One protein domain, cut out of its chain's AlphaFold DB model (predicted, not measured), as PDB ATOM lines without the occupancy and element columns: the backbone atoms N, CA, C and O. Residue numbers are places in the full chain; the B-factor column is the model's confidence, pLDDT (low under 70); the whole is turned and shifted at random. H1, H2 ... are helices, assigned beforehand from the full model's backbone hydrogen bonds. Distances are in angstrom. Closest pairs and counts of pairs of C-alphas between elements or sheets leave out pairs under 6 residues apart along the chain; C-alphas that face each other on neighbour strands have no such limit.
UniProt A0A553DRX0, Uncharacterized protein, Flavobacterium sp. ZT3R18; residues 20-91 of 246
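What this domain is: This is residues 20 to 91 of the 246 residues of an uncharacterized protein of Flavobacterium sp. ZT3R18 (UniProt A0A553DRX0). An elongated chain of short helices is built round H3, the longest, which lies in the middle with H4 crossing it. H1 and H2 lie toward one end of the long axis, H1 only loosely set beside the rest, while H5 and H6 form a corner toward the other end. The printed part has 72 residues with six named helices, H1 to H6 in order along the chain, and no named strand; its class is all helix. By its radius of gyration of the C-alphas, 11.8 A, the whole is compact, though its spans are 36 by 22 by 18 A.

Where its parts are: H3, residues 43 to 55, measures 18.4 A from first to last C-alpha and begins at C-alpha 43 at (-49.187, 8.670, 25.665). Before it come H1, residues 20 to 31, 17.2 A long from C-alpha 20 at (-63.988, 15.490, 36.297), and H2, residues 34 to 40, 10.3 A long. After it come H4, residues 63 to 70, 10.3 A, and H5, residues 73 to 79, 9.9 A. H6, residues 82 to 90, is 11.9 A long and ends at C-alpha 90 at (-35.711, 26.116, 40.464).

How they stand to each other: H3 is the hub, touching H2, H4 and H6. H3 and H4 touch about perpendicular, at 78 degrees; their closest C-alphas, of Ala 48 and Ser 70, are 5.0 A apart. H2 and H3 touch only at the corner by their link, through residues 45 to 49 of H3, with the C-alphas of Val 40 and Phe 46 closest at 4.4 A. With residues 51 to 55 alone, H3 touches H6, about perpendicular at 88 degrees; the closest C-alphas, of Glu 55 and Thr 83, are 6.5 A apart. H5 and H6 touch only at the corner by their link, the closest C-alphas being those of Ala 79 and Trp 85 at 5.1 A. H1 touches no helix; it is close but not clearly touching to H2, at a shallow tilt of 21 degrees, opposite ways, with the C-alphas of Leu 29 and Lys 37 closest at 6.3 A. H1 is apart from H4, H5 and H6. In the six helices every O i to N i+4 pair is within hydrogen-bond range.

The domain as a whole: The two C-alphas farthest apart, of Ser 30 and Gly 91, are 36.6 A apart. The printed part has no cut. The link from H3 to H4, 7 residues, is short, the other four links are tight, and no link is long. The mean pLDDT of the printed part is 86.8; residues 20 to 21 and 87 to 91 are under 70.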
ATOM      1  N   CYS A  20     -64.477  14.106  36.423       57.75
ATOM      2  CA  CYS A  20     -63.988  15.490  36.297       57.75
ATOM      3  C   CYS A  20     -62.885  15.700  35.237       57.75
ATOM      4  O   CYS A  20     -63.029  16.624  34.438       57.75
ATOM      5  N   PRO A  21     -61.822  14.874  35.154       67.38
ATOM      6  CA  PRO A  21     -60.716  15.146  34.231       67.38
ATOM      7  C   PRO A  21     -61.116  15.000  32.760       67.38
ATOM      8  O   PRO A  21     -60.626  15.725  31.904       67.38
ATOM      9  N   LEU A  22     -62.035  14.080  32.450       77.19
ATOM     10  CA  LEU A  22     -62.406  13.791  31.063       77.19
ATOM     11  C   LEU A  22     -63.207  14.933  30.420       77.19
ATOM     12  O   LEU A  22     -63.007  15.242  29.249       77.19
ATOM     13  N   ASN A  23     -64.078  15.585  31.197       85.00
ATOM     14  CA  ASN A  23     -64.839  16.746  30.737       85.00
ATOM     15  C   ASN A  23     -63.930  17.960  30.514       85.00
ATOM     16  O   ASN A  23     -64.117  18.689  29.546       85.00
ATOM     17  N   LEU A  24     -62.926  18.143  31.376       86.69
ATOM     18  CA  LEU A  24     -61.934  19.208  31.229       86.69
ATOM     19  C   LEU A  24     -61.038  18.980  30.011       86.69
ATOM     20  O   LEU A  24     -60.824  19.904  29.237       86.69
ATOM     21  N   LEU A  25     -60.599  17.740  29.774       88.94
ATOM     22  CA  LEU A  25     -59.858  17.404  28.560       88.94
ATOM     23  C   LEU A  25     -60.700  17.645  27.300       88.94
ATOM     24  O   LEU A  25     -60.193  18.179  26.320       88.94
ATOM     25  N   ALA A  26     -61.977  17.250  27.308       87.94
ATOM     26  CA  ALA A  26     -62.876  17.481  26.180       87.94
ATOM     27  C   ALA A  26     -63.075  18.982  25.905       87.94
ATOM     28  O   ALA A  26     -63.085  19.398  24.744       87.94
ATOM     29  N   ASP A  27     -63.182  19.791  26.961       90.19
ATOM     30  CA  ASP A  27     -63.252  21.247  26.870       90.19
ATOM     31  C   ASP A  27     -61.952  21.841  26.300       90.19
ATOM     32  O   ASP A  27     -62.002  22.574  25.308       90.19
ATOM     33  N   ASP A  28     -60.791  21.444  26.829       90.62
ATOM     34  CA  ASP A  28     -59.477  21.868  26.333       90.62
ATOM     35  C   ASP A  28     -59.308  21.486  24.846       90.62
ATOM     36  O   ASP A  28     -58.967  22.332  24.022       90.62
ATOM     37  N   LEU A  29     -59.650  20.253  24.450       90.38
ATOM     38  CA  LEU A  29     -59.619  19.786  23.054       90.38
ATOM     39  C   LEU A  29     -60.564  20.566  22.129       90.38
ATOM     40  O   LEU A  29     -60.318  20.650  20.919       90.38
ATOM     41  N   SER A  30     -61.660  21.108  22.656       87.81
ATOM     42  CA  SER A  30     -62.598  21.913  21.871       87.81
ATOM     43  C   SER A  30     -62.071  23.330  21.610       87.81
ATOM     44  O   SER A  30     -62.376  23.908  20.566       87.81
ATOM     45  N   LYS A  31     -61.241  23.859  22.520       84.69
ATOM     46  CA  LYS A  31     -60.777  25.255  22.531       84.69
ATOM     47  C   LYS A  31     -59.361  25.454  21.982       84.69
ATOM     48  O   LYS A  31     -59.022  26.568  21.588       84.69
ATOM     49  N   THR A  32     -58.532  24.411  21.954       83.19
ATOM     50  CA  THR A  32     -57.108  24.493  21.576       83.19
ATOM     51  C   THR A  32     -56.835  24.191  20.096       83.19
ATOM     52  O   THR A  32     -57.691  23.717  19.338       83.19
ATOM     53  N   ASN A  33     -55.607  24.504  19.662       83.50
ATOM     54  CA  ASN A  33     -55.143  24.360  18.281       83.50
ATOM     55  C   ASN A  33     -54.806  22.895  17.909       83.50
ATOM     56  O   ASN A  33     -54.882  21.978  18.724       83.50
ATOM     57  N   LYS A  34     -54.442  22.664  16.641       89.94
ATOM     58  CA  LYS A  34     -54.084  21.331  16.126       89.94
ATOM     59  C   LYS A  34     -52.887  20.709  16.864       89.94
ATOM     60  O   LYS A  34     -52.909  19.516  17.134       89.94
ATOM     61  N   GLU A  35     -51.899  21.524  17.218       87.38
ATOM     62  CA  GLU A  35     -50.665  21.102  17.889       87.38
ATOM     63  C   GLU A  35     -50.936  20.496  19.273       87.38
ATOM     64  O   GLU A  35     -50.453  19.407  19.567       87.38
ATOM     65  N   PHE A  36     -51.796  21.124  20.083       91.12
ATOM     66  CA  PHE A  36     -52.229  20.554  21.364       91.12
ATOM     67  C   PHE A  36     -52.884  19.186  21.182       91.12
ATOM     68  O   PHE A  36     -52.575  18.247  21.910       91.12
ATOM     69  N   LYS A  37     -53.787  19.069  20.200       91.94
ATOM     70  CA  LYS A  37     -54.542  17.833  19.942       91.94
ATOM     71  C   LYS A  37     -53.622  16.692  19.535       91.94
ATOM     72  O   LYS A  37     -53.810  15.576  20.003       91.94
ATOM     73  N   GLU A  38     -52.650  16.972  18.672       92.06
ATOM     74  CA  GLU A  38     -51.634  15.996  18.273       92.06
ATOM     75  C   GLU A  38     -50.779  15.584  19.473       92.06
ATOM     76  O   GLU A  38     -50.586  14.391  19.696       92.06
ATOM     77  N   PHE A  39     -50.375  16.548  20.301       90.50
ATOM     78  CA  PHE A  39     -49.557  16.303  21.481       90.50
ATOM     79  C   PHE A  39     -50.250  15.413  22.524       90.50
ATOM     80  O   PHE A  39     -49.701  14.392  22.934       90.50
ATOM     81  N   VAL A  40     -51.472  15.753  22.950       91.69
ATOM     82  CA  VAL A  40     -52.193  14.973  23.978       91.69
ATOM     83  C   VAL A  40     -52.714  13.632  23.463       91.69
ATOM     84  O   VAL A  40     -53.132  12.796  24.257       91.69
ATOM     85  N   ASN A  41     -52.691  13.406  22.147       90.19
ATOM     86  CA  ASN A  41     -52.983  12.099  21.563       90.19
ATOM     87  C   ASN A  41     -51.808  11.114  21.733       90.19
ATOM     88  O   ASN A  41     -51.996   9.903  21.608       90.19
ATOM     89  N   GLU A  42     -50.604  11.602  22.051       90.88
ATOM     90  CA  GLU A  42     -49.477  10.761  22.449       90.88
ATOM     91  C   GLU A  42     -49.555  10.383  23.933       90.88
ATOM     92  O   GLU A  42     -49.954  11.176  24.783       90.88
ATOM     93  N   SER A  43     -49.120   9.168  24.280       91.06
ATOM     94  CA  SER A  43     -49.187   8.670  25.665       91.06
ATOM     95  C   SER A  43     -48.410   9.531  26.673       91.06
ATOM     96  O   SER A  43     -48.891   9.784  27.778       91.06
ATOM     97  N   SER A  44     -47.224  10.010  26.292       90.81
ATOM     98  CA  SER A  44     -46.396  10.922  27.088       90.81
ATOM     99  C   SER A  44     -47.033  12.305  27.200       90.81
ATOM    100  O   SER A  44     -46.999  12.907  28.274       90.81
ATOM    101  N   GLY A  45     -47.660  12.786  26.125       92.31
ATOM    102  CA  GLY A  45     -48.351  14.068  26.107       92.31
ATOM    103  C   GLY A  45     -49.625  14.069  26.946       92.31
ATOM    104  O   GLY A  45     -49.846  14.995  27.727       92.31
ATOM    105  N   PHE A  46     -50.415  12.994  26.894       94.44
ATOM    106  CA  PHE A  46     -51.570  12.830  27.775       94.44
ATOM    107  C   PHE A  46     -51.155  12.767  29.249       94.44
ATOM    108  O   PHE A  46     -51.750  13.442  30.088       94.44
ATOM    109  N   ARG A  47     -50.092  12.017  29.573       94.69
ATOM    110  CA  ARG A  47     -49.542  11.973  30.938       94.69
ATOM    111  C   ARG A  47     -49.081  13.347  31.420       94.69
ATOM    112  O   ARG A  47     -49.358  13.704  32.562       94.69
ATOM    113  N   ALA A  48     -48.428  14.124  30.560       94.62
ATOM    114  CA  ALA A  48     -48.032  15.490  30.882       94.62
ATOM    115  C   ALA A  48     -49.244  16.385  31.177       94.62
ATOM    116  O   ALA A  48     -49.253  17.084  32.190       94.62
ATOM    117  N   TRP A  49     -50.294  16.296  30.357       96.19
ATOM    118  CA  TRP A  49     -51.551  17.009  30.593       96.19
ATOM    119  C   TRP A  49     -52.191  16.615  31.931       96.19
ATOM    120  O   TRP A  49     -52.581  17.491  32.694       96.19
ATOM    121  N   GLN A  50     -52.239  15.321  32.271       95.25
ATOM    122  CA  GLN A  50     -52.803  14.852  33.546       95.25
ATOM    123  C   GLN A  50     -52.036  15.387  34.760       95.25
ATOM    124  O   GLN A  50     -52.642  15.762  35.764       95.25
ATOM    125  N   ILE A  51     -50.703  15.412  34.673       95.06
ATOM    126  CA  ILE A  51     -49.837  15.955  35.722       95.06
ATOM    127  C   ILE A  51     -50.104  17.453  35.903       95.06
ATOM    128  O   ILE A  51     -50.325  17.900  37.029       95.06
ATOM    129  N   LEU A  52     -50.137  18.217  34.808       94.81
ATOM    130  CA  LEU A  52     -50.380  19.657  34.862       94.81
ATOM    131  C   LEU A  52     -51.804  19.985  35.297       94.81
ATOM    132  O   LEU A  52     -51.976  20.870  36.118       94.81
ATOM    133  N   GLU A  53     -52.828  19.263  34.855       94.12
ATOM    134  CA  GLU A  53     -54.183  19.502  35.362       94.12
ATOM    135  C   GLU A  53     -54.277  19.255  36.871       94.12
ATOM    136  O   GLU A  53     -54.947  19.992  37.585       94.12
ATOM    137  N   LYS A  54     -53.564  18.259  37.396       92.31
ATOM    138  CA  LYS A  54     -53.581  17.988  38.834       92.31
ATOM    139  C   LYS A  54     -52.799  19.024  39.647       92.31
ATOM    140  O   LYS A  54     -53.213  19.363  40.753       92.31
ATOM    141  N   GLU A  55     -51.644  19.459  39.152       91.75
ATOM    142  CA  GLU A  55     -50.653  20.184  39.959       91.75
ATOM    143  C   GLU A  55     -50.406  21.638  39.522       91.75
ATOM    144  O   GLU A  55     -49.944  22.443  40.329       91.75
ATOM    145  N   ALA A  56     -50.724  21.992  38.278       89.69
ATOM    146  CA  ALA A  56     -50.607  23.340  37.721       89.69
ATOM    147  C   ALA A  56     -51.662  23.605  36.617       89.69
ATOM    148  O   ALA A  56     -51.305  23.791  35.447       89.69
ATOM    149  N   PRO A  57     -52.968  23.654  36.964       91.56
ATOM    150  CA  PRO A  57     -54.072  23.666  35.996       91.56
ATOM    151  C   PRO A  57     -53.989  24.774  34.942       91.56
ATOM    152  O   PRO A  57     -54.465  24.598  33.823       91.56
ATOM    153  N   ALA A  58     -53.395  25.920  35.290       87.88
ATOM    154  CA  ALA A  58     -53.229  27.061  34.390       87.88
ATOM    155  C   ALA A  58     -52.244  26.796  33.234       87.88
ATOM    156  O   ALA A  58     -52.300  27.491  32.225       87.88
ATOM    157  N   LEU A  59     -51.360  25.804  33.373       89.88
ATOM    158  CA  LEU A  59     -50.325  25.464  32.391       89.88
ATOM    159  C   LEU A  59     -50.684  24.234  31.551       89.88
ATOM    160  O   LEU A  59     -49.966  23.901  30.616       89.88
ATOM    161  N   ARG A  60     -51.796  23.546  31.843       92.44
ATOM    162  CA  ARG A  60     -52.135  22.263  31.199       92.44
ATOM    163  C   ARG A  60     -52.387  22.355  29.693       92.44
ATOM    164  O   ARG A  60     -52.392  21.329  29.029       92.44
ATOM    165  N   THR A  61     -52.615  23.555  29.163       91.44
ATOM    166  CA  THR A  61     -52.754  23.819  27.721       91.44
ATOM    167  C   THR A  61     -51.551  24.553  27.126       91.44
ATOM    168  O   THR A  61     -51.565  24.865  25.937       91.44
ATOM    169  N   ASP A  62     -50.521  24.848  27.924       88.25
ATOM    170  CA  ASP A  62     -49.282  25.458  27.449       88.25
ATOM    171  C   ASP A  62     -48.410  24.393  26.774       88.25
ATOM    172  O   ASP A  62     -47.926  23.462  27.415       88.25
ATOM    173  N   ILE A  63     -48.213  24.522  25.462       86.44
ATOM    174  CA  ILE A  63     -47.453  23.552  24.660       86.44
ATOM    175  C   ILE A  63     -45.993  23.447  25.106       86.44
ATOM    176  O   ILE A  63     -45.413  22.360  25.040       86.44
ATOM    177  N   SER A  64     -45.383  24.544  25.548       79.69
ATOM    178  CA  SER A  64     -43.980  24.543  25.964       79.69
ATOM    179  C   SER A  64     -43.822  23.780  27.273       79.69
ATOM    180  O   SER A  64     -42.960  22.903  27.374       79.69
ATOM    181  N   GLU A  65     -44.701  24.044  28.241       85.81
ATOM    182  CA  GLU A  65     -44.687  23.348  29.527       85.81
ATOM    183  C   GLU A  65     -45.067  21.871  29.368       85.81
ATOM    184  O   GLU A  65     -44.407  20.990  29.920       85.81
ATOM    185  N   LEU A  66     -46.065  21.569  28.537       92.06
ATOM    186  CA  LEU A  66     -46.445  20.204  28.183       92.06
ATOM    187  C   LEU A  66     -45.268  19.414  27.592       92.06
ATOM    188  O   LEU A  66     -44.991  18.299  28.037       92.06
ATOM    189  N   ASN A  67     -44.542  19.999  26.633       86.31
ATOM    190  CA  ASN A  67     -43.341  19.405  26.041       86.31
ATOM    191  C   ASN A  67     -42.216  19.196  27.062       86.31
ATOM    192  O   ASN A  67     -41.475  18.215  26.980       86.31
ATOM    193  N   LEU A  68     -42.051  20.128  28.001       86.44
ATOM    194  CA  LEU A  68     -41.067  20.006  29.067       86.44
ATOM    195  C   LEU A  68     -41.423  18.835  29.992       86.44
ATOM    196  O   LEU A  68     -40.578  17.979  30.258       86.44
ATOM    197  N   VAL A  69     -42.673  18.769  30.446       91.75
ATOM    198  CA  VAL A  69     -43.166  17.721  31.347       91.75
ATOM    199  C   VAL A  69     -43.100  16.348  30.680       91.75
ATOM    200  O   VAL A  69     -42.610  15.401  31.297       91.75
ATOM    201  N   SER A  70     -43.512  16.223  29.413       93.44
ATOM    202  CA  SER A  70     -43.521  14.931  28.708       93.44
ATOM    203  C   SER A  70     -42.127  14.325  28.535       93.44
ATOM    204  O   SER A  70     -41.988  13.103  28.524       93.44
ATOM    205  N   LYS A  71     -41.083  15.161  28.466       92.19
ATOM    206  CA  LYS A  71     -39.676  14.735  28.390       92.19
ATOM    207  C   LYS A  71     -39.067  14.369  29.747       92.19
ATOM    208  O   LYS A  71     -37.984  13.795  29.774       92.19
ATOM    209  N   ASN A  72     -39.733  14.695  30.857       92.69
ATOM    210  CA  ASN A  72     -39.184  14.583  32.213       92.69
ATOM    211  C   ASN A  72     -40.063  13.763  33.174       92.69
ATOM    212  O   ASN A  72     -39.885  13.855  34.388       92.69
ATOM    213  N   LEU A  73     -40.983  12.942  32.658       92.94
ATOM    214  CA  LEU A  73     -41.947  12.172  33.459       92.94
ATOM    215  C   LEU A  73     -41.279  11.348  34.575       92.94
ATOM    216  O   LEU A  73     -41.696  11.438  35.728       92.94
ATOM    217  N   ASP A  74     -40.194  10.634  34.272       89.38
ATOM    218  CA  ASP A  74     -39.470   9.818  35.258       89.38
ATOM    219  C   ASP A  74     -38.828  10.666  36.365       89.38
ATOM    220  O   ASP A  74     -38.772  10.266  37.529       89.38
ATOM    221  N   ALA A  75     -38.310  11.844  36.012       82.75
ATOM    222  CA  ALA A  75     -37.712  12.765  36.974       82.75
ATOM    223  C   ALA A  75     -38.788  13.401  37.867       82.75
ATOM    224  O   ALA A  75     -38.559  13.590  39.063       82.75
ATOM    225  N   ILE A  76     -39.963  13.679  37.298       91.12
ATOM    226  CA  ILE A  76     -41.132  14.191  38.012       91.12
ATOM    227  C   ILE A  76     -41.650  13.166  39.020       91.12
ATOM    228  O   ILE A  76     -41.892  13.501  40.182       91.12
ATOM    229  N   GLU A  77     -41.762  11.908  38.603       91.94
ATOM    230  CA  GLU A  77     -42.173  10.812  39.477       91.94
ATOM    231  C   GLU A  77     -41.176  10.612  40.626       91.94
ATOM    232  O   GLU A  77     -41.573  10.599  41.791       91.94
ATOM    233  N   LYS A  78     -39.871  10.567  40.326       90.25
ATOM    234  CA  LYS A  78     -38.808  10.443  41.342       90.25
ATOM    235  C   LYS A  78     -38.786  11.603  42.338       90.25
ATOM    236  O   LYS A  78     -38.483  11.392  43.508       90.25
ATOM    237  N   ALA A  79     -39.109  12.815  41.892       83.25
ATOM    238  CA  ALA A  79     -39.223  13.990  42.755       83.25
ATOM    239  C   ALA A  79     -40.505  13.998  43.612       83.25
ATOM    240  O   ALA A  79     -40.623  14.799  44.545       83.25
ATOM    241  N   GLY A  80     -41.467  13.118  43.320       90.81
ATOM    242  CA  GLY A  80     -42.738  13.017  44.027       90.81
ATOM    243  C   GLY A  80     -43.791  14.035  43.586       90.81
ATOM    244  O   GLY A  80     -44.599  14.443  44.424       90.81
ATOM    245  N   GLY A  81     -43.768  14.461  42.318       90.94
ATOM    246  CA  GLY A  81     -44.762  15.358  41.712       90.94
ATOM    247  C   GLY A  81     -44.143  16.504  40.913       90.94
ATOM    248  O   GLY A  81     -42.975  16.854  41.105       90.94
ATOM    249  N   TYR A  82     -44.930  17.106  40.020       91.25
ATOM    250  CA  TYR A  82     -44.493  18.215  39.160       91.25
ATOM    251  C   TYR A  82     -44.062  19.430  39.971       91.25
ATOM    252  O   TYR A  82     -43.005  19.994  39.711       91.25
ATOM    253  N   THR A  83     -44.823  19.795  40.999       85.81
ATOM    254  CA  THR A  83     -44.507  20.940  41.869       85.81
ATOM    255  C   THR A  83     -43.167  20.777  42.585       85.81
ATOM    256  O   THR A  83     -42.374  21.717  42.637       85.81
ATOM    257  N   LYS A  84     -42.878  19.571  43.090       81.56
ATOM    258  CA  LYS A  84     -41.594  19.238  43.727       81.56
ATOM    259  C   LYS A  84     -40.463  19.151  42.717       81.56
ATOM    260  O   LYS A  84     -39.379  19.657  42.959       81.56
ATOM    261  N   TRP A  85     -40.704  18.539  41.566       87.88
ATOM    262  CA  TRP A  85     -39.717  18.503  40.498       87.88
ATOM    263  C   TRP A  85     -39.354  19.909  40.031       87.88
ATOM    264  O   TRP A  85     -38.177  20.243  39.969       87.88
ATOM    265  N   LYS A  86     -40.348  20.771  39.801       80.62
ATOM    266  CA  LYS A  86     -40.143  22.160  39.390       80.62
ATOM    267  C   LYS A  86     -39.459  22.985  40.483       80.62
ATOM    268  O   LYS A  86     -38.634  23.831  40.155       80.62
ATOM    269  N   SER A  87     -39.711  22.710  41.768       68.44
ATOM    270  CA  SER A  87     -38.974  23.346  42.871       68.44
ATOM    271  C   SER A  87     -37.527  22.852  43.009       68.44
ATOM    272  O   SER A  87     -36.649  23.611  43.417       68.44
ATOM    273  N   LEU A  88     -37.243  21.606  42.618       69.00
ATOM    274  CA  LEU A  88     -35.877  21.087  42.500       69.00
ATOM    275  C   LEU A  88     -35.149  21.676  41.283       69.00
ATOM    276  O   LEU A  88     -33.963  21.977  41.387       69.00
ATOM    277  N   GLN A  89     -35.852  21.890  40.163       62.28
ATOM    278  CA  GLN A  89     -35.317  22.592  38.986       62.28
ATOM    279  C   GLN A  89     -35.064  24.077  39.272       62.28
ATOM    280  O   GLN A  89     -34.096  24.647  38.772       62.28
ATOM    281  N   SER A  90     -35.905  24.714  40.093       54.19
ATOM    282  CA  SER A  90     -35.711  26.116  40.464       54.19
ATOM    283  C   SER A  90     -34.558  26.329  41.447       54.19
ATOM    284  O   SER A  90     -34.063  27.450  41.520       54.19
ATOM    285  N   GLY A  91     -34.090  25.269  42.124       51.28
ATOM    286  CA  GLY A  91     -32.877  25.231  42.943       51.28
ATOM    287  C   GLY A  91     -32.857  26.215  44.124       51.28
ATOM    288  O   GLY A  91     -33.421  27.308  44.102       51.28
TER     289      GLY A  91